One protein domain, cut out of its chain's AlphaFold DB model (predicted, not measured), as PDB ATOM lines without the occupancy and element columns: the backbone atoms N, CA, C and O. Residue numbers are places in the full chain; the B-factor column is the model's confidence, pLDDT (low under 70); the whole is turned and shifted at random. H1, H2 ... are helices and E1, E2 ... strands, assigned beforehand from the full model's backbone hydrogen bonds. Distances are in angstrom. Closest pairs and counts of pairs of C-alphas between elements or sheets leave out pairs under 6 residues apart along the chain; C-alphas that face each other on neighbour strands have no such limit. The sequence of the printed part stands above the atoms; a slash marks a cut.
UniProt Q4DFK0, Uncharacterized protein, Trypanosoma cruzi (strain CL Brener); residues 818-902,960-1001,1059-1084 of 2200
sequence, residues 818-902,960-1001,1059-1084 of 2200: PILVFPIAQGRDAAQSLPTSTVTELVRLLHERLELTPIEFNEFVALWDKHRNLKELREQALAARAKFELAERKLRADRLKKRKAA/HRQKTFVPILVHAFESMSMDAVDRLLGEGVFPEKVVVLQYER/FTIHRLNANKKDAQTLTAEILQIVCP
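This is residues 818 to 902, 960 to 1001 and 1059 to 1084 of the 2200 residues of an uncharacterized protein of Trypanosoma cruzi (strain CL Brener) (UniProt Q4DFK0). A compact head carries one very long helical arm: the head is a strongly twisted sheet of five parallel strands with H1 and H4 over one face, and the arm is H2, whose residues 869 to 902 stick out free. H3 sits off the sheet, near the beginning of H2. The printed part has 153 residues, in the order E1 H1 E2 H2 E3 H3 E4 E5 H4; the sheet runs E2 E3 E1 E4 E5, and the class is mixed, helices and strands. The whole is extended, with a radius of gyration of the C-alphas of 24.2 A and spans of 90 by 33 by 22 A, the arm making the length.

Find C-alpha 819 at (93.305, 113.643, 124.382), where E1, residues 819 to 824, begins its 16.6 A. The other strands are E2, residues 853 to 856, 10.3 A; E3, 968 to 971, 9.5 A; E4, 993 to 998, 16.2 A; and E5, 1060 to 1065, 16.8 A. H2, residues 857 to 902, runs 66.6 A to C-alpha 902 at (128.017, 103.298, 179.920). H1 is residues 836 to 850, 21.0 A; H3 is 978 to 987, 14.2 A; H4 is 1071 to 1082, 16.0 A, ending at C-alpha 1082 at (90.949, 106.709, 119.600).

Look across the sheet for N and O within hydrogen-bond range: N 969 and O 853 at 2.8 A for E2 and E3, N 970 and O 819 at 2.8 A for E3 and E1, N 824 and O 997 at 2.8 A for E1 and E4, N 996 and O 1062 at 2.8 A for E4 and E5. E1, H1, E2 and E3, H3, E4 are split strand-helix-strand units, parallel strands joined through a helix with another strand between them, each with a right-handed crossover. H1 and H4 are on the same face, giving two layers, helices over a sheet. H1, at a height over the sheet of 9.8 A, runs along the strands. H4, at 9.5 A, runs slantwise to them. H4 touches H1 with residues 1071 to 1075 alone, closest at the C-alphas of Leu 842 and Ala 1071, 4.8 A. H2 only grazes the sheet, with residues 857 to 862. H2 and H3 are close but not clearly touching, the C-alphas of Val 861 and Ala 980 being 6.8 A apart. Every O i to N i+4 pair is within range in H1 and H4, against 41 of 42 in H2 and 5 of 6 in H3.

The C-alphas of Ala 902 and Arg 1001 are the two farthest apart, 90.0 A. Residues 903 to 959 and 1002 to 1058 are not printed, with gaps of 49.8 A and 27.2 A between C-alphas. The link E1 to H1 is long. Mean pLDDT of the printed part is 76.5; residues 825 to 834 and 960 to 965 are among the 36 under 70.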
ATOM      1  N   PRO A 818      93.710 111.162 128.565       82.24
ATOM      2  CA  PRO A 818      93.529 112.512 128.055       82.24
ATOM      3  C   PRO A 818      93.912 112.629 126.573       82.24
ATOM      4  O   PRO A 818      94.925 112.082 126.128       82.24
ATOM      5  N   ILE A 819      93.130 113.410 125.826       87.64
ATOM      6  CA  ILE A 819      93.305 113.643 124.382       87.64
ATOM      7  C   ILE A 819      93.566 115.130 124.135       87.64
ATOM      8  O   ILE A 819      92.907 115.978 124.737       87.64
ATOM      9  N   LEU A 820      94.472 115.451 123.208       88.65
ATOM     10  CA  LEU A 820      94.624 116.800 122.654       88.65
ATOM     11  C   LEU A 820      94.042 116.887 121.233       88.65
ATOM     12  O   LEU A 820      94.436 116.107 120.368       88.65
ATOM     13  N   VAL A 821      93.187 117.879 120.964       88.24
ATOM     14  CA  VAL A 821      92.634 118.162 119.621       88.24
ATOM     15  C   VAL A 821      93.010 119.575 119.159       88.24
ATOM     16  O   VAL A 821      92.782 120.548 119.887       88.24
ATOM     17  N   PHE A 822      93.563 119.718 117.945       88.75
ATOM     18  CA  PHE A 822      93.866 121.037 117.363       88.75
ATOM     19  C   PHE A 822      93.848 121.086 115.817       88.75
ATOM     20  O   PHE A 822      94.071 120.065 115.162       88.75
ATOM     21  N   PRO A 823      93.595 122.264 115.204       85.65
ATOM     22  CA  PRO A 823      93.556 122.437 113.752       85.65
ATOM     23  C   PRO A 823      94.894 122.888 113.139       85.65
ATOM     24  O   PRO A 823      95.686 123.588 113.773       85.65
ATOM     25  N   ILE A 824      95.109 122.569 111.858       79.73
ATOM     26  CA  ILE A 824      96.181 123.118 111.012       79.73
ATOM     27  C   ILE A 824      95.629 123.484 109.628       79.73
ATOM     28  O   ILE A 824      95.280 122.611 108.838       79.73
ATOM     29  N   ALA A 825      95.655 124.778 109.309       68.75
ATOM     30  CA  ALA A 825      95.474 125.304 107.955       68.75
ATOM     31  C   ALA A 825      96.818 125.776 107.362       68.75
ATOM     32  O   ALA A 825      97.752 126.108 108.105       68.75
ATOM     33  N   GLN A 826      96.914 125.831 106.029       56.44
ATOM     34  CA  GLN A 826      98.080 126.346 105.299       56.44
ATOM     35  C   GLN A 826      97.739 127.653 104.559       56.44
ATOM     36  O   GLN A 826      97.071 127.627 103.533       56.44
ATOM     37  N   GLY A 827      98.245 128.789 105.057       51.79
ATOM     38  CA  GLY A 827      98.275 130.068 104.332       51.79
ATOM     39  C   GLY A 827      96.957 130.862 104.271       51.79
ATOM     40  O   GLY A 827      96.119 130.612 103.417       51.79
ATOM     41  N   ARG A 828      96.850 131.890 105.129       44.49
ATOM     42  CA  ARG A 828      95.945 133.074 105.122       44.49
ATOM     43  C   ARG A 828      94.422 132.958 104.906       44.49
ATOM     44  O   ARG A 828      93.740 133.906 105.297       44.49
ATOM     45  N   ASP A 829      93.859 131.874 104.385       52.82
ATOM     46  CA  ASP A 829      92.418 131.787 104.099       52.82
ATOM     47  C   ASP A 829      91.596 131.298 105.304       52.82
ATOM     48  O   ASP A 829      91.170 130.146 105.394       52.82
ATOM     49  N   ALA A 830      91.296 132.220 106.225       52.40
ATOM     50  CA  ALA A 830      90.419 131.985 107.385       52.40
ATOM     51  C   ALA A 830      88.957 131.619 107.024       52.40
ATOM     52  O   ALA A 830      88.143 131.379 107.909       52.40
ATOM     53  N   ALA A 831      88.612 131.572 105.734       53.19
ATOM     54  CA  ALA A 831      87.314 131.125 105.234       53.19
ATOM     55  C   ALA A 831      87.160 129.589 105.181       53.19
ATOM     56  O   ALA A 831      86.051 129.112 104.959       53.19
ATOM     57  N   GLN A 832      88.245 128.820 105.354       56.87
ATOM     58  CA  GLN A 832      88.230 127.352 105.225       56.87
ATOM     59  C   GLN A 832      88.158 126.595 106.565       56.87
ATOM     60  O   GLN A 832      87.908 125.393 106.568       56.87
ATOM     61  N   SER A 833      88.344 127.266 107.707       63.21
ATOM     62  CA  SER A 833      88.184 126.645 109.030       63.21
ATOM     63  C   SER A 833      86.717 126.356 109.359       63.21
ATOM     64  O   SER A 833      85.847 127.165 109.035       63.21
ATOM     65  N   LEU A 834      86.452 125.252 110.071       66.64
ATOM     66  CA  LEU A 834      85.114 124.897 110.566       66.64
ATOM     67  C   LEU A 834      84.426 126.079 111.288       66.64
ATOM     68  O   LEU A 834      85.078 126.758 112.089       66.64
ATOM     69  N   PRO A 835      83.112 126.306 111.077       75.16
ATOM     70  CA  PRO A 835      82.357 127.312 111.818       75.16
ATOM     71  C   PRO A 835      82.452 127.094 113.331       75.16
ATOM     72  O   PRO A 835      82.424 125.955 113.802       75.16
ATOM     73  N   THR A 836      82.489 128.177 114.112       76.30
ATOM     74  CA  THR A 836      82.620 128.112 115.580       76.30
ATOM     75  C   THR A 836      81.547 127.228 116.224       76.30
ATOM     76  O   THR A 836      81.852 126.471 117.138       76.30
ATOM     77  N   SER A 837      80.318 127.247 115.692       78.74
ATOM     78  CA  SER A 837      79.222 126.360 116.101       78.74
ATOM     79  C   SER A 837      79.559 124.875 115.924       78.74
ATOM     80  O   SER A 837      79.336 124.081 116.834       78.74
ATOM     81  N   THR A 838      80.143 124.503 114.783       81.25
ATOM     82  CA  THR A 838      80.539 123.126 114.453       81.25
ATOM     83  C   THR A 838      81.732 122.670 115.297       81.25
ATOM     84  O   THR A 838      81.802 121.508 115.684       81.25
ATOM     85  N   VAL A 839      82.637 123.588 115.661       82.51
ATOM     86  CA  VAL A 839      83.721 123.318 116.623       82.51
ATOM     87  C   VAL A 839      83.163 123.073 118.030       82.51
ATOM     88  O   VAL A 839      83.527 122.082 118.661       82.51
ATOM     89  N   THR A 840      82.234 123.908 118.514       84.61
ATOM     90  CA  THR A 840      81.579 123.677 119.818       84.61
ATOM     91  C   THR A 840      80.731 122.405 119.835       84.61
ATOM     92  O   THR A 840      80.694 121.707 120.847       84.61
ATOM     93  N   GLU A 841      80.090 122.058 118.716       85.17
ATOM     94  CA  GLU A 841      79.351 120.804 118.572       85.17
ATOM     95  C   GLU A 841      80.291 119.592 118.615       85.17
ATOM     96  O   GLU A 841      80.013 118.650 119.351       85.17
ATOM     97  N   LEU A 842      81.426 119.636 117.907       86.68
ATOM     98  CA  LEU A 842      82.444 118.582 117.933       86.68
ATOM     99  C   LEU A 842      82.992 118.353 119.352       86.68
ATOM    100  O   LEU A 842      83.070 117.211 119.795       86.68
ATOM    101  N   VAL A 843      83.316 119.419 120.096       86.97
ATOM    102  CA  VAL A 843      83.781 119.299 121.493       86.97
ATOM    103  C   VAL A 843      82.698 118.694 122.395       86.97
ATOM    104  O   VAL A 843      83.003 117.803 123.187       86.97
ATOM    105  N   ARG A 844      81.430 119.110 122.246       85.08
ATOM    106  CA  ARG A 844      80.298 118.540 123.002       85.08
ATOM    107  C   ARG A 844      80.077 117.058 122.680       85.08
ATOM    108  O   ARG A 844      79.927 116.255 123.596       85.08
ATOM    109  N   LEU A 845      80.086 116.690 121.399       83.59
ATOM    110  CA  LEU A 845      79.906 115.306 120.954       83.59
ATOM    111  C   LEU A 845      81.053 114.404 121.424       83.59
ATOM    112  O   LEU A 845      80.798 113.286 121.865       83.59
ATOM    113  N   LEU A 846      82.299 114.884 121.391       86.23
ATOM    114  CA  LEU A 846      83.446 114.147 121.925       86.23
ATOM    115  C   LEU A 846      83.355 113.982 123.451       86.23
ATOM    116  O   LEU A 846      83.548 112.871 123.936       86.23
ATOM    117  N   HIS A 847      82.985 115.028 124.199       87.05
ATOM    118  CA  HIS A 847      82.712 114.936 125.642       87.05
ATOM    119  C   HIS A 847      81.660 113.856 125.963       87.05
ATOM    120  O   HIS A 847      81.911 112.958 126.767       87.05
ATOM    121  N   GLU A 848      80.506 113.898 125.288       78.38
ATOM    122  CA  GLU A 848      79.391 112.965 125.506       78.38
ATOM    123  C   GLU A 848      79.699 111.521 125.082       78.38
ATOM    124  O   GLU A 848      79.111 110.587 125.627       78.38
ATOM    125  N   ARG A 849      80.599 111.313 124.109       79.13
ATOM    126  CA  ARG A 849      80.934 109.977 123.574       79.13
ATOM    127  C   ARG A 849      82.173 109.335 124.196       79.13
ATOM    128  O   ARG A 849      82.301 108.118 124.104       79.13
ATOM    129  N   LEU A 850      83.067 110.125 124.794       79.31
ATOM    130  CA  LEU A 850      84.324 109.665 125.402       79.31
ATOM    131  C   LEU A 850      84.335 109.750 126.936       79.31
ATOM    132  O   LEU A 850      85.268 109.247 127.556       79.31
ATOM    133  N   GLU A 851      83.331 110.389 127.548       77.97
ATOM    134  CA  GLU A 851      83.255 110.654 128.998       77.97
ATOM    135  C   GLU A 851      84.430 111.503 129.540       77.97
ATOM    136  O   GLU A 851      84.760 111.455 130.725       77.97
ATOM    137  N   LEU A 852      85.060 112.307 128.675       85.46
ATOM    138  CA  LEU A 852      86.174 113.200 129.014       85.46
ATOM    139  C   LEU A 852      85.678 114.628 129.272       85.46
ATOM    140  O   LEU A 852      84.857 115.147 128.516       85.46
ATOM    141  N   THR A 853      86.208 115.300 130.295       84.81
ATOM    142  CA  THR A 853      85.856 116.698 130.614       84.81
ATOM    143  C   THR A 853      86.546 117.661 129.632       84.81
ATOM    144  O   THR A 853      87.775 117.628 129.548       84.81
ATOM    145  N   PRO A 854      85.823 118.508 128.875       88.05
ATOM    146  CA  PRO A 854      86.434 119.437 127.924       88.05
ATOM    147  C   PRO A 854      87.120 120.607 128.643       88.05
ATOM    148  O   PRO A 854      86.520 121.218 129.524       88.05
ATOM    149  N   ILE A 855      88.366 120.921 128.266       88.16
ATOM    150  CA  ILE A 855      89.161 122.021 128.843       88.16
ATOM    151  C   ILE A 855      89.930 122.750 127.728       88.16
ATOM    152  O   ILE A 855      90.523 122.127 126.842       88.16
ATOM    153  N   GLU A 856      89.969 124.080 127.779       89.05
ATOM    154  CA  GLU A 856      90.756 124.892 126.844       89.05
ATOM    155  C   GLU A 856      92.258 124.823 127.174       89.05
ATOM    156  O   GLU A 856      92.651 124.793 128.341       89.05
ATOM    157  N   PHE A 857      93.134 124.788 126.163       88.25
ATOM    158  CA  PHE A 857      94.571 124.570 126.378       88.25
ATOM    159  C   PHE A 857      95.209 125.560 127.368       88.25
ATOM    160  O   PHE A 857      96.013 125.153 128.211       88.25
ATOM    161  N   ASN A 858      94.856 126.847 127.305       86.62
ATOM    162  CA  ASN A 858      95.421 127.842 128.216       86.62
ATOM    163  C   ASN A 858      94.863 127.714 129.650       86.62
ATOM    164  O   ASN A 858      95.577 128.008 130.612       86.62
ATOM    165  N   GLU A 859      93.633 127.218 129.813       86.29
ATOM    166  CA  GLU A 859      93.061 126.886 131.122       86.29
ATOM    167  C   GLU A 859      93.744 125.658 131.736       86.29
ATOM    168  O   GLU A 859      94.170 125.717 132.891       86.29
ATOM    169  N   PHE A 860      93.959 124.592 130.955       86.43
ATOM    170  CA  PHE A 860      94.706 123.409 131.402       86.43
ATOM    171  C   PHE A 860      96.102 123.783 131.929       86.43
ATOM    172  O   PHE A 860      96.483 123.351 133.017       86.43
ATOM    173  N   VAL A 861      96.828 124.663 131.225       85.84
ATOM    174  CA  VAL A 861      98.114 125.217 131.692       85.84
ATOM    175  C   VAL A 861      97.960 125.949 133.031       85.84
ATOM    176  O   VAL A 861      98.764 125.742 133.937       85.84
ATOM    177  N   ALA A 862      96.928 126.783 133.190       85.95
ATOM    178  CA  ALA A 862      96.697 127.547 134.418       85.95
ATOM    179  C   ALA A 862      96.280 126.670 135.615       85.95
ATOM    180  O   ALA A 862      96.553 127.029 136.765       85.95
ATOM    181  N   LEU A 863      95.631 125.528 135.376       85.15
ATOM    182  CA  LEU A 863      95.364 124.512 136.396       85.15
ATOM    183  C   LEU A 863      96.632 123.713 136.726       85.15
ATOM    184  O   LEU A 863      96.936 123.515 137.906       85.15
ATOM    185  N   TRP A 864      97.419 123.327 135.718       84.08
ATOM    186  CA  TRP A 864      98.671 122.601 135.926       84.08
ATOM    187  C   TRP A 864      99.710 123.429 136.689       84.08
ATOM    188  O   TRP A 864     100.275 122.940 137.665       84.08
ATOM    189  N   ASP A 865      99.899 124.710 136.344       83.57
ATOM    190  CA  ASP A 865     100.801 125.607 137.078       83.57
ATOM    191  C   ASP A 865     100.378 125.726 138.569       83.57
ATOM    192  O   ASP A 865     101.247 125.755 139.444       83.57
ATOM    193  N   LYS A 866      99.074 125.705 138.915       82.88
ATOM    194  CA  LYS A 866      98.614 125.652 140.327       82.88
ATOM    195  C   LYS A 866      99.020 124.343 141.014       82.88
ATOM    196  O   LYS A 866      99.600 124.383 142.103       82.88
ATOM    197  N   HIS A 867      98.731 123.203 140.383       81.89
ATOM    198  CA  HIS A 867      99.076 121.876 140.902       81.89
ATOM    199  C   HIS A 867     100.592 121.736 141.107       81.89
ATOM    200  O   HIS A 867     101.045 121.352 142.189       81.89
ATOM    201  N   ARG A 868     101.387 122.127 140.102       79.57
ATOM    202  CA  ARG A 868     102.852 122.101 140.126       79.57
ATOM    203  C   ARG A 868     103.420 122.930 141.278       79.57
ATOM    204  O   ARG A 868     104.230 122.410 142.043       79.57
ATOM    205  N   ASN A 869     102.988 124.184 141.443       81.20
ATOM    206  CA  ASN A 869     103.450 125.039 142.546       81.20
ATOM    207  C   ASN A 869     103.192 124.390 143.920       81.20
ATOM    208  O   ASN A 869     104.049 124.423 144.804       81.20
ATOM    209  N   LEU A 870     102.029 123.754 144.097       78.11
ATOM    210  CA  LEU A 870     101.678 123.077 145.346       78.11
ATOM    211  C   LEU A 870     102.468 121.768 145.552       78.11
ATOM    212  O   LEU A 870     102.864 121.467 146.682       78.11
ATOM    213  N   LYS A 871     102.769 121.031 144.476       73.31
ATOM    214  CA  LYS A 871     103.662 119.862 144.496       73.31
ATOM    215  C   LYS A 871     105.094 120.248 144.879       73.31
ATOM    216  O   LYS A 871     105.646 119.641 145.794       73.31
ATOM    217  N   GLU A 872     105.668 121.287 144.268       75.96
ATOM    218  CA  GLU A 872     107.018 121.775 144.602       75.96
ATOM    219  C   GLU A 872     107.119 122.233 146.066       75.96
ATOM    220  O   GLU A 872     108.090 121.904 146.750       75.96
ATOM    221  N   LEU A 873     106.102 122.930 146.590       73.49
ATOM    222  CA  LEU A 873     106.037 123.308 148.009       73.49
ATOM    223  C   LEU A 873     105.998 122.080 148.939       73.49
ATOM    224  O   LEU A 873     106.677 122.065 149.970       73.49
ATOM    225  N   ARG A 874     105.251 121.027 148.573       66.05
ATOM    226  CA  ARG A 874     105.211 119.760 149.326       66.05
ATOM    227  C   ARG A 874     106.535 118.993 149.249       66.05
ATOM    228  O   ARG A 874     106.984 118.483 150.272       66.05
ATOM    229  N   GLU A 875     107.195 118.946 148.093       66.12
ATOM    230  CA  GLU A 875     108.517 118.317 147.948       66.12
ATOM    231  C   GLU A 875     109.596 119.053 148.754       66.12
ATOM    232  O   GLU A 875     110.392 118.409 149.442       66.12
ATOM    233  N   GLN A 876     109.584 120.391 148.771       70.07
ATOM    234  CA  GLN A 876     110.479 121.189 149.619       70.07
ATOM    235  C   GLN A 876     110.262 120.898 151.113       70.07
ATOM    236  O   GLN A 876     111.236 120.706 151.850       70.07
ATOM    237  N   ALA A 877     109.003 120.796 151.558       62.50
ATOM    238  CA  ALA A 877     108.671 120.415 152.929       62.50
ATOM    239  C   ALA A 877     109.153 118.990 153.265       62.50
ATOM    240  O   ALA A 877     109.833 118.792 154.273       62.50
ATOM    241  N   LEU A 878     108.881 118.007 152.398       61.66
ATOM    242  CA  LEU A 878     109.326 116.618 152.569       61.66
ATOM    243  C   LEU A 878     110.859 116.492 152.588       61.66
ATOM    244  O   LEU A 878     111.397 115.758 153.416       61.66
ATOM    245  N   ALA A 879     111.578 117.237 151.746       65.03
ATOM    246  CA  ALA A 879     113.041 117.232 151.714       65.03
ATOM    247  C   ALA A 879     113.661 117.867 152.973       65.03
ATOM    248  O   ALA A 879     114.619 117.325 153.536       65.03
ATOM    249  N   ALA A 880     113.105 118.985 153.456       65.56
ATOM    250  CA  ALA A 880     113.516 119.602 154.718       65.56
ATOM    251  C   ALA A 880     113.284 118.655 155.910       65.56
ATOM    252  O   ALA A 880     114.163 118.483 156.762       65.56
ATOM    253  N   ARG A 881     112.132 117.981 155.917       62.16
ATOM    254  CA  ARG A 881     111.706 117.022 156.939       62.16
ATOM    255  C   ARG A 881     112.548 115.744 156.957       62.16
ATOM    256  O   ARG A 881     113.079 115.389 158.003       62.16
ATOM    257  N   ALA A 882     112.769 115.100 155.810       60.64
ATOM    258  CA  ALA A 882     113.604 113.898 155.708       60.64
ATOM    259  C   ALA A 882     115.056 114.163 156.155       60.64
ATOM    260  O   ALA A 882     115.684 113.332 156.817       60.64
ATOM    261  N   LYS A 883     115.579 115.359 155.856       70.04
ATOM    262  CA  LYS A 883     116.891 115.824 156.330       70.04
ATOM    263  C   LYS A 883     116.933 116.011 157.852       70.04
ATOM    264  O   LYS A 883     117.966 115.721 158.459       70.04
ATOM    265  N   PHE A 884     115.836 116.463 158.463       71.07
ATOM    266  CA  PHE A 884     115.699 116.565 159.916       71.07
ATOM    267  C   PHE A 884     115.582 115.180 160.574       71.07
ATOM    268  O   PHE A 884     116.404 114.862 161.433       71.07
ATOM    269  N   GLU A 885     114.676 114.315 160.102       63.95
ATOM    270  CA  GLU A 885     114.530 112.928 160.580       63.95
ATOM    271  C   GLU A 885     115.856 112.153 160.541       63.95
ATOM    272  O   GLU A 885     116.211 111.474 161.503       63.95
ATOM    273  N   LEU A 886     116.632 112.267 159.457       66.66
ATOM    274  CA  LEU A 886     117.916 111.570 159.322       66.66
ATOM    275  C   LEU A 886     118.962 112.100 160.319       66.66
ATOM    276  O   LEU A 886     119.714 111.316 160.908       66.66
ATOM    277  N   ALA A 887     119.001 113.415 160.553       71.18
ATOM    278  CA  ALA A 887     119.866 114.014 161.568       71.18
ATOM    279  C   ALA A 887     119.455 113.599 162.995       71.18
ATOM    280  O   ALA A 887     120.319 113.287 163.819       71.18
ATOM    281  N   GLU A 888     118.154 113.540 163.273       70.92
ATOM    282  CA  GLU A 888     117.596 113.237 164.593       70.92
ATOM    283  C   GLU A 888     117.696 111.735 164.921       70.92
ATOM    284  O   GLU A 888     118.225 111.388 165.979       70.92
ATOM    285  N   ARG A 889     117.401 110.828 163.973       67.49
ATOM    286  CA  ARG A 889     117.702 109.382 164.084       67.49
ATOM    287  C   ARG A 889     119.185 109.119 164.346       67.49
ATOM    288  O   ARG A 889     119.532 108.278 165.177       67.49
ATOM    289  N   LYS A 890     120.083 109.865 163.692       70.40
ATOM    290  CA  LYS A 890     121.532 109.762 163.931       70.40
ATOM    291  C   LYS A 890     121.913 110.223 165.343       70.40
ATOM    292  O   LYS A 890     122.764 109.591 165.967       70.40
ATOM    293  N   LEU A 891     121.265 111.265 165.868       73.11
ATOM    294  CA  LEU A 891     121.431 111.709 167.256       73.11
ATOM    295  C   LEU A 891     120.875 110.681 168.260       73.11
ATOM    296  O   LEU A 891     121.617 110.318 169.175       73.11
ATOM    297  N   ARG A 892     119.657 110.145 168.060       70.64
ATOM    298  CA  ARG A 892     119.077 109.026 168.846       70.64
ATOM    299  C   ARG A 892     120.047 107.845 168.914       70.64
ATOM    300  O   ARG A 892     120.428 107.412 170.001       70.64
ATOM    301  N   ALA A 893     120.543 107.383 167.764       67.41
ATOM    302  CA  ALA A 893     121.488 106.270 167.682       67.41
ATOM    303  C   ALA A 893     122.787 106.532 168.470       67.41
ATOM    304  O   ALA A 893     123.268 105.654 169.192       67.41
ATOM    305  N   ASP A 894     123.344 107.744 168.395       71.39
ATOM    306  CA  ASP A 894     124.556 108.113 169.132       71.39
ATOM    307  C   ASP A 894     124.312 108.259 170.648       71.39
ATOM    308  O   ASP A 894     125.179 107.887 171.449       71.39
ATOM    309  N   ARG A 895     123.135 108.757 171.067       74.65
ATOM    310  CA  ARG A 895     122.700 108.786 172.478       74.65
ATOM    311  C   ARG A 895     122.537 107.363 173.024       74.65
ATOM    312  O   ARG A 895     123.145 107.032 174.047       74.65
ATOM    313  N   LEU A 896     121.834 106.489 172.299       69.89
ATOM    314  CA  LEU A 896     121.656 105.070 172.621       69.89
ATOM    315  C   LEU A 896     123.003 104.336 172.734       69.89
ATOM    316  O   LEU A 896     123.248 103.611 173.701       69.89
ATOM    317  N   LYS A 897     123.917 104.561 171.781       72.23
ATOM    318  CA  LYS A 897     125.272 103.983 171.761       72.23
ATOM    319  C   LYS A 897     126.093 104.422 172.978       72.23
ATOM    320  O   LYS A 897     126.749 103.587 173.605       72.23
ATOM    321  N   LYS A 898     125.996 105.697 173.380       74.06
ATOM    322  CA  LYS A 898     126.608 106.230 174.616       74.06
ATOM    323  C   LYS A 898     125.977 105.618 175.880       74.06
ATOM    324  O   LYS A 898     126.725 105.160 176.748       74.06
ATOM    325  N   ARG A 899     124.638 105.515 175.963       67.72
ATOM    326  CA  ARG A 899     123.904 104.851 177.069       67.72
ATOM    327  C   ARG A 899     124.321 103.371 177.210       67.72
ATOM    328  O   ARG A 899     124.805 102.969 178.271       67.72
ATOM    329  N   LYS A 900     124.265 102.576 176.131       68.64
ATOM    330  CA  LYS A 900     124.672 101.150 176.113       68.64
ATOM    331  C   LYS A 900     126.163 100.952 176.457       68.64
ATOM    332  O   LYS A 900     126.509 100.021 177.188       68.64
ATOM    333  N   ALA A 901     127.055 101.848 176.020       70.38
ATOM    334  CA  ALA A 901     128.477 101.808 176.385       70.38
ATOM    335  C   ALA A 901     128.746 102.138 177.870       70.38
ATOM    336  O   ALA A 901     129.677 101.585 178.466       70.38
ATOM    337  N   ALA A 902     127.938 103.007 178.488       65.19
ATOM    338  CA  ALA A 902     128.017 103.298 179.920       65.19
ATOM    339  C   ALA A 902     127.545 102.107 180.777       65.19
ATOM    340  O   ALA A 902     128.194 101.774 181.773       65.19
ATOM    341  N   HIS A 960      96.784 103.711 139.929       68.80
ATOM    342  CA  HIS A 960      97.707 104.747 140.401       68.80
ATOM    343  C   HIS A 960      97.933 105.855 139.366       68.80
ATOM    344  O   HIS A 960      97.998 107.019 139.763       68.80
ATOM    345  N   ARG A 961      97.989 105.526 138.064       69.66
ATOM    346  CA  ARG A 961      98.009 106.514 136.969       69.66
ATOM    347  C   ARG A 961      96.743 107.373 136.969       69.66
ATOM    348  O   ARG A 961      96.881 108.588 136.902       69.66
ATOM    349  N   GLN A 962      95.549 106.798 137.132       64.56
ATOM    350  CA  GLN A 962      94.283 107.552 137.190       64.56
ATOM    351  C   GLN A 962      94.263 108.589 138.327       64.56
ATOM    352  O   GLN A 962      93.866 109.728 138.119       64.56
ATOM    353  N   LYS A 963      94.853 108.282 139.492       61.47
ATOM    354  CA  LYS A 963      95.052 109.257 140.591       61.47
ATOM    355  C   LYS A 963      96.043 110.392 140.269       61.47
ATOM    356  O   LYS A 963      96.314 111.229 141.128       61.47
ATOM    357  N   THR A 964      96.628 110.414 139.072       60.41
ATOM    358  CA  THR A 964      97.577 111.445 138.604       60.41
ATOM    359  C   THR A 964      97.212 112.054 137.248       60.41
ATOM    360  O   THR A 964      97.516 113.223 137.029       60.41
ATOM    361  N   PHE A 965      96.529 111.311 136.372       63.52
ATOM    362  CA  PHE A 965      96.073 111.734 135.048       63.52
ATOM    363  C   PHE A 965      94.552 111.621 134.953       63.52
ATOM    364  O   PHE A 965      93.976 110.569 135.216       63.52
ATOM    365  N   VAL A 966      93.924 112.725 134.559       70.64
ATOM    366  CA  VAL A 966      92.479 112.963 134.663       70.64
ATOM    367  C   VAL A 966      91.819 112.765 133.292       70.64
ATOM    368  O   VAL A 966      92.438 113.137 132.291       70.64
ATOM    369  N   PRO A 967      90.585 112.232 133.204       78.07
ATOM    370  CA  PRO A 967      89.842 112.124 131.946       78.07
ATOM    371  C   PRO A 967      89.454 113.508 131.395       78.07
ATOM    372  O   PRO A 967      88.368 114.024 131.672       78.07
ATOM    373  N   ILE A 968      90.350 114.117 130.611       84.78
ATOM    374  CA  ILE A 968      90.183 115.458 130.030       84.78
ATOM    375  C   ILE A 968      90.384 115.477 128.508       84.78
ATOM    376  O   ILE A 968      91.287 114.844 127.962       84.78
ATOM    377  N   LEU A 969      89.544 116.251 127.827       87.93
ATOM    378  CA  LEU A 969      89.627 116.549 126.401       87.93
ATOM    379  C   LEU A 969      90.184 117.968 126.248       87.93
ATOM    380  O   LEU A 969      89.449 118.949 126.357       87.93
ATOM    381  N   VAL A 970      91.492 118.079 126.026       87.31
ATOM    382  CA  VAL A 970      92.169 119.369 125.868       87.31
ATOM    383  C   VAL A 970      92.002 119.854 124.430       87.31
ATOM    384  O   VAL A 970      92.337 119.134 123.488       87.31
ATOM    385  N   HIS A 971      91.527 121.084 124.234       89.84
ATOM    386  CA  HIS A 971      91.361 121.657 122.895       89.84
ATOM    387  C   HIS A 971      92.148 122.960 122.678       89.84
ATOM    388  O   HIS A 971      92.078 123.898 123.475       89.84
ATOM    389  N   ALA A 972      92.875 123.038 121.557       85.97
ATOM    390  CA  ALA A 972      93.723 124.182 121.186       85.97
ATOM    391  C   ALA A 972      93.294 124.828 119.850       85.97
ATOM    392  O   ALA A 972      94.105 125.045 118.942       85.97
ATOM    393  N   PHE A 973      91.994 125.122 119.728       80.87
ATOM    394  CA  PHE A 973      91.418 125.866 118.598       80.87
ATOM    395  C   PHE A 973      91.803 127.360 118.596       80.87
ATOM    396  O   PHE A 973      91.867 127.962 117.527       80.87
ATOM    397  N   GLU A 974      92.092 127.948 119.763       74.86
ATOM    398  CA  GLU A 974      92.524 129.349 119.917       74.86
ATOM    399  C   GLU A 974      94.061 129.506 120.014       74.86
ATOM    400  O   GLU A 974      94.819 128.556 119.803       74.86
ATOM    401  N   SER A 975      94.572 130.719 120.276       69.91
ATOM    402  CA  SER A 975      96.024 130.959 120.351       69.91
ATOM    403  C   SER A 975      96.649 130.352 121.609       69.91
ATOM    404  O   SER A 975      96.273 130.697 122.727       69.91
ATOM    405  N   MET A 976      97.667 129.511 121.418       80.18
ATOM    406  CA  MET A 976      98.378 128.805 122.487       80.18
ATOM    407  C   MET A 976      99.789 129.358 122.736       80.18
ATOM    408  O   MET A 976     100.495 129.740 121.800       80.18
ATOM    409  N   SER A 977     100.230 129.362 123.998       82.52
ATOM    410  CA  SER A 977     101.577 129.815 124.373       82.52
ATOM    411  C   SER A 977     102.640 128.729 124.164       82.52
ATOM    412  O   SER A 977     102.623 127.689 124.826       82.52
ATOM    413  N   MET A 978     103.622 128.989 123.294       80.96
ATOM    414  CA  MET A 978     104.735 128.058 123.058       80.96
ATOM    415  C   MET A 978     105.631 127.866 124.295       80.96
ATOM    416  O   MET A 978     106.129 126.764 124.512       80.96
ATOM    417  N   ASP A 979     105.755 128.885 125.154       80.96
ATOM    418  CA  ASP A 979     106.482 128.799 126.432       80.96
ATOM    419  C   ASP A 979     105.763 127.905 127.461       80.96
ATOM    420  O   ASP A 979     106.360 127.477 128.450       80.96
ATOM    421  N   ALA A 980     104.465 127.642 127.275       81.93
ATOM    422  CA  ALA A 980     103.719 126.659 128.057       81.93
ATOM    423  C   ALA A 980     103.847 125.248 127.460       81.93
ATOM    424  O   ALA A 980     104.066 124.294 128.202       81.93
ATOM    425  N   VAL A 981     103.805 125.128 126.126       81.70
ATOM    426  CA  VAL A 981     104.070 123.870 125.401       81.70
ATOM    427  C   VAL A 981     105.430 123.285 125.790       81.70
ATOM    428  O   VAL A 981     105.501 122.119 126.170       81.70
ATOM    429  N   ASP A 982     106.500 124.085 125.760       81.93
ATOM    430  CA  ASP A 982     107.848 123.593 126.083       81.93
ATOM    431  C   ASP A 982     108.021 123.227 127.567       81.93
ATOM    432  O   ASP A 982     108.795 122.321 127.880       81.93
ATOM    433  N   ARG A 983     107.267 123.860 128.481       81.58
ATOM    434  CA  ARG A 983     107.219 123.462 129.900       81.58
ATOM    435  C   ARG A 983     106.523 122.113 130.084       81.58
ATOM    436  O   ARG A 983     107.140 121.195 130.615       81.58
ATOM    437  N   LEU A 984     105.301 121.953 129.573       82.04
ATOM    438  CA  LEU A 984     104.540 120.700 129.693       82.04
ATOM    439  C   LEU A 984     105.250 119.511 129.016       82.04
ATOM    440  O   LEU A 984     105.283 118.411 129.569       82.04
ATOM    441  N   LEU A 985     105.882 119.739 127.857       80.36
ATOM    442  CA  LEU A 985     106.728 118.743 127.188       80.36
ATOM    443  C   LEU A 985     108.038 118.460 127.944       80.36
ATOM    444  O   LEU A 985     108.608 117.380 127.783       80.36
ATOM    445  N   GLY A 986     108.550 119.407 128.733       76.24
ATOM    446  CA  GLY A 986     109.703 119.206 129.616       76.24
ATOM    447  C   GLY A 986     109.366 118.420 130.887       76.24
ATOM    448  O   GLY A 986     110.211 117.686 131.388       76.24
ATOM    449  N   GLU A 987     108.133 118.547 131.381       73.85
ATOM    450  CA  GLU A 987     107.643 117.883 132.598       73.85
ATOM    451  C   GLU A 987     107.050 116.481 132.350       73.85
ATOM    452  O   GLU A 987     106.923 115.708 133.297       73.85
ATOM    453  N   GLY A 988     106.712 116.136 131.100       73.71
ATOM    454  CA  GLY A 988     106.142 114.827 130.744       73.71
ATOM    455  C   GLY A 988     104.657 114.684 131.096       73.71
ATOM    456  O   GLY A 988     104.226 113.624 131.541       73.71
ATOM    457  N   VAL A 989     103.893 115.771 130.946       75.80
ATOM    458  CA  VAL A 989     102.467 115.869 131.341       75.80
ATOM    459  C   VAL A 989     101.571 116.259 130.158       75.80
ATOM    460  O   VAL A 989     100.433 116.696 130.317       75.80
ATOM    461  N   PHE A 990     102.099 116.158 128.942       80.25
ATOM    462  CA  PHE A 990     101.353 116.470 127.729       80.25
ATOM    463  C   PHE A 990     100.473 115.258 127.350       80.25
ATOM    464  O   PHE A 990     100.922 114.130 127.559       80.25
ATOM    465  N   PRO A 991      99.249 115.433 126.812       83.13
ATOM    466  CA  PRO A 991      98.422 114.302 126.379       83.13
ATOM    467  C   PRO A 991      99.142 113.421 125.344       83.13
ATOM    468  O   PRO A 991      99.690 113.934 124.367       83.13
ATOM    469  N   GLU A 992      99.157 112.102 125.563       82.45
ATOM    470  CA  GLU A 992      99.915 111.147 124.732       82.45
ATOM    471  C   GLU A 992      99.209 110.851 123.396       82.45
ATOM    472  O   GLU A 992      99.876 110.606 122.387       82.45
ATOM    473  N   LYS A 993      97.873 110.950 123.366       85.40
ATOM    474  CA  LYS A 993      97.031 110.840 122.164       85.40
ATOM    475  C   LYS A 993      96.699 112.228 121.614       85.40
ATOM    476  O   LYS A 993      96.117 113.068 122.305       85.40
ATOM    477  N   VAL A 994      97.063 112.469 120.354       86.74
ATOM    478  CA  VAL A 994      96.991 113.784 119.701       86.74
ATOM    479  C   VAL A 994      96.260 113.683 118.362       86.74
ATOM    480  O   VAL A 994      96.666 112.933 117.477       86.74
ATOM    481  N   VAL A 995      95.204 114.479 118.190       86.95
ATOM    482  CA  VAL A 995      94.375 114.541 116.978       86.95
ATOM    483  C   VAL A 995      94.559 115.889 116.280       86.95
ATOM    484  O   VAL A 995      94.363 116.953 116.872       86.95
ATOM    485  N   VAL A 996      94.910 115.836 114.996       87.74
ATOM    486  CA  VAL A 996      95.251 116.992 114.161       87.74
ATOM    487  C   VAL A 996      94.254 117.115 113.012       87.74
ATOM    488  O   VAL A 996      94.259 116.297 112.090       87.74
ATOM    489  N   LEU A 997      93.424 118.160 113.039       85.14
ATOM    490  CA  LEU A 997      92.470 118.467 111.970       85.14
ATOM    491  C   LEU A 997      93.165 119.279 110.869       85.14
ATOM    492  O   LEU A 997      93.454 120.463 111.053       85.14
ATOM    493  N   GLN A 998      93.464 118.643 109.741       84.33
ATOM    494  CA  GLN A 998      94.145 119.251 108.599       84.33
ATOM    495  C   GLN A 998      93.138 119.761 107.560       84.33
ATOM    496  O   GLN A 998      92.119 119.123 107.301       84.33
ATOM    497  N   TYR A 999      93.448 120.904 106.953       75.52
ATOM    498  CA  TYR A 999      92.672 121.502 105.865       75.52
ATOM    499  C   TYR A 999      93.560 121.595 104.622       75.52
ATOM    500  O   TYR A 999      94.592 122.273 104.636       75.52
ATOM    501  N   GLU A1000      93.177 120.884 103.564       64.82
ATOM    502  CA  GLU A1000      93.892 120.847 102.282       64.82
ATOM    503  C   GLU A1000      93.267 121.835 101.288       64.82
ATOM    504  O   GLU A1000      92.075 122.136 101.368       64.82
ATOM    505  N   ARG A1001      94.039 122.339 100.320       53.03
ATOM    506  CA  ARG A1001      93.454 123.106  99.209       53.03
ATOM    507  C   ARG A1001      92.851 122.146  98.178       53.03
ATOM    508  O   ARG A1001      93.482 121.130  97.898       53.03
ATOM    509  N   PHE A1059     104.333 109.878 121.819       79.92
ATOM    510  CA  PHE A1059     103.106 110.481 121.299       79.92
ATOM    511  C   PHE A1059     102.532 109.655 120.149       79.92
ATOM    512  O   PHE A1059     103.273 109.190 119.282       79.92
ATOM    513  N   THR A1060     101.208 109.530 120.113       82.34
ATOM    514  CA  THR A1060     100.446 109.017 118.967       82.34
ATOM    515  C   THR A1060      99.750 110.191 118.287       82.34
ATOM    516  O   THR A1060      98.939 110.885 118.895       82.34
ATOM    517  N   ILE A1061     100.131 110.470 117.036       85.20
ATOM    518  CA  ILE A1061      99.646 111.623 116.268       85.20
ATOM    519  C   ILE A1061      98.768 111.126 115.122       85.20
ATOM    520  O   ILE A1061      99.259 110.504 114.180       85.20
ATOM    521  N   HIS A1062      97.485 111.459 115.179       83.96
ATOM    522  CA  HIS A1062      96.495 111.109 114.167       83.96
ATOM    523  C   HIS A1062      96.131 112.352 113.353       83.96
ATOM    524  O   HIS A1062      95.830 113.405 113.916       83.96
ATOM    525  N   ARG A1063      96.169 112.246 112.023       85.20
ATOM    526  CA  ARG A1063      95.837 113.336 111.092       85.20
ATOM    527  C   ARG A1063      94.504 113.033 110.413       85.20
ATOM    528  O   ARG A1063      94.346 111.952 109.855       85.20
ATOM    529  N   LEU A1064      93.578 113.986 110.437       82.00
ATOM    530  CA  LEU A1064      92.260 113.876 109.807       82.00
ATOM    531  C   LEU A1064      92.021 115.079 108.894       82.00
ATOM    532  O   LEU A1064      92.113 116.217 109.350       82.00
ATOM    533  N   ASN A1065      91.687 114.844 107.623       81.47
ATOM    534  CA  ASN A1065      91.240 115.913 106.728       81.47
ATOM    535  C   ASN A1065      89.813 116.347 107.125       81.47
ATOM    536  O   ASN A1065      88.909 115.508 107.177       81.47
ATOM    537  N   ALA A1066      89.629 117.639 107.415       79.84
ATOM    538  CA  ALA A1066      88.378 118.235 107.888       79.84
ATOM    539  C   ALA A1066      87.514 118.886 106.787       79.84
ATOM    540  O   ALA A1066      86.406 119.352 107.064       79.84
ATOM    541  N   ASN A1067      87.986 118.924 105.538       73.24
ATOM    542  CA  ASN A1067      87.290 119.586 104.436       73.24
ATOM    543  C   ASN A1067      85.916 118.956 104.156       73.24
ATOM    544  O   ASN A1067      85.804 117.746 103.974       73.24
ATOM    545  N   LYS A1068      84.878 119.799 104.049       71.90
ATOM    546  CA  LYS A1068      83.479 119.421 103.749       71.90
ATOM    547  C   LYS A1068      82.825 118.426 104.735       71.90
ATOM    548  O   LYS A1068      81.744 117.928 104.433       71.90
ATOM    549  N   LYS A1069      83.423 118.153 105.903       75.52
ATOM    550  CA  LYS A1069      82.852 117.264 106.934       75.52
ATOM    551  C   LYS A1069      82.082 118.037 108.003       75.52
ATOM    552  O   LYS A1069      82.434 119.167 108.339       75.52
ATOM    553  N   ASP A1070      81.055 117.402 108.563       82.86
ATOM    554  CA  ASP A1070      80.314 117.906 109.722       82.86
ATOM    555  C   ASP A1070      80.904 117.400 111.057       82.86
ATOM    556  O   ASP A1070      81.805 116.554 111.097       82.86
ATOM    557  N   ALA A1071      80.393 117.925 112.175       82.37
ATOM    558  CA  ALA A1071      80.842 117.531 113.509       82.37
ATOM    559  C   ALA A1071      80.589 116.041 113.805       82.37
ATOM    560  O   ALA A1071      81.371 115.424 114.527       82.37
ATOM    561  N   GLN A1072      79.533 115.442 113.241       78.53
ATOM    562  CA  GLN A1072      79.191 114.034 113.472       78.53
ATOM    563  C   GLN A1072      80.164 113.088 112.760       78.53
ATOM    564  O   GLN A1072      80.654 112.141 113.375       78.53
ATOM    565  N   THR A1073      80.500 113.376 111.500       79.31
ATOM    566  CA  THR A1073      81.468 112.611 110.699       79.31
ATOM    567  C   THR A1073      82.856 112.677 111.330       79.31
ATOM    568  O   THR A1073      83.495 111.644 111.514       79.31
ATOM    569  N   LEU A1074      83.286 113.871 111.757       83.02
ATOM    570  CA  LEU A1074      84.552 114.048 112.477       83.02
ATOM    571  C   LEU A1074      84.553 113.348 113.843       83.02
ATOM    572  O   LEU A1074      85.552 112.731 114.202       83.02
ATOM    573  N   THR A1075      83.441 113.374 114.587       84.44
ATOM    574  CA  THR A1075      83.318 112.608 115.840       84.44
ATOM    575  C   THR A1075      83.468 111.106 115.576       84.44
ATOM    576  O   THR A1075      84.192 110.435 116.304       84.44
ATOM    577  N   ALA A1076      82.828 110.571 114.530       77.55
ATOM    578  CA  ALA A1076      82.902 109.150 114.185       77.55
ATOM    579  C   ALA A1076      84.327 108.706 113.803       77.55
ATOM    580  O   ALA A1076      84.800 107.695 114.319       77.55
ATOM    581  N   GLU A1077      85.031 109.486 112.976       82.38
ATOM    582  CA  GLU A1077      86.435 109.226 112.611       82.38
ATOM    583  C   GLU A1077      87.367 109.272 113.836       82.38
ATOM    584  O   GLU A1077      88.223 108.404 114.003       82.38
ATOM    585  N   ILE A1078      87.172 110.236 114.746       84.64
ATOM    586  CA  ILE A1078      87.957 110.326 115.988       84.64
ATOM    587  C   ILE A1078      87.667 109.138 116.917       84.64
ATOM    588  O   ILE A1078      88.600 108.564 117.475       84.64
ATOM    589  N   LEU A1079      86.403 108.727 117.064       79.16
ATOM    590  CA  LEU A1079      86.036 107.555 117.868       79.16
ATOM    591  C   LEU A1079      86.656 106.268 117.309       79.16
ATOM    592  O   LEU A1079      87.243 105.507 118.075       79.16
ATOM    593  N   GLN A1080      86.572 106.055 115.991       78.03
ATOM    594  CA  GLN A1080      87.122 104.880 115.301       78.03
ATOM    595  C   GLN A1080      88.647 104.751 115.475       78.03
ATOM    596  O   GLN A1080      89.164 103.638 115.511       78.03
ATOM    597  N   ILE A1081      89.355 105.875 115.621       77.43
ATOM    598  CA  ILE A1081      90.808 105.920 115.837       77.43
ATOM    599  C   ILE A1081      91.189 105.793 117.320       77.43
ATOM    600  O   ILE A1081      92.153 105.104 117.652       77.43
ATOM    601  N   VAL A1082      90.483 106.490 118.218       76.12
ATOM    602  CA  VAL A1082      90.949 106.709 119.600       76.12
ATOM    603  C   VAL A1082      90.361 105.715 120.609       76.12
ATOM    604  O   VAL A1082      90.981 105.455 121.641       76.12
ATOM    605  N   CYS A1083      89.191 105.127 120.340       73.75
ATOM    606  CA  CYS A1083      88.558 104.175 121.255       73.75
ATOM    607  C   CYS A1083      89.006 102.730 120.972       73.75
ATOM    608  O   CYS A1083      88.540 102.147 119.991       73.75
ATOM    609  N   PRO A1084      89.779 102.061 121.851       66.19
ATOM    610  CA  PRO A1084      90.109 100.648 121.659       66.19
ATOM    611  C   PRO A1084      88.887  99.719 121.770       66.19
ATOM    612  O   PRO A1084      88.981  98.568 121.351       66.19
TER     613      PRO A1084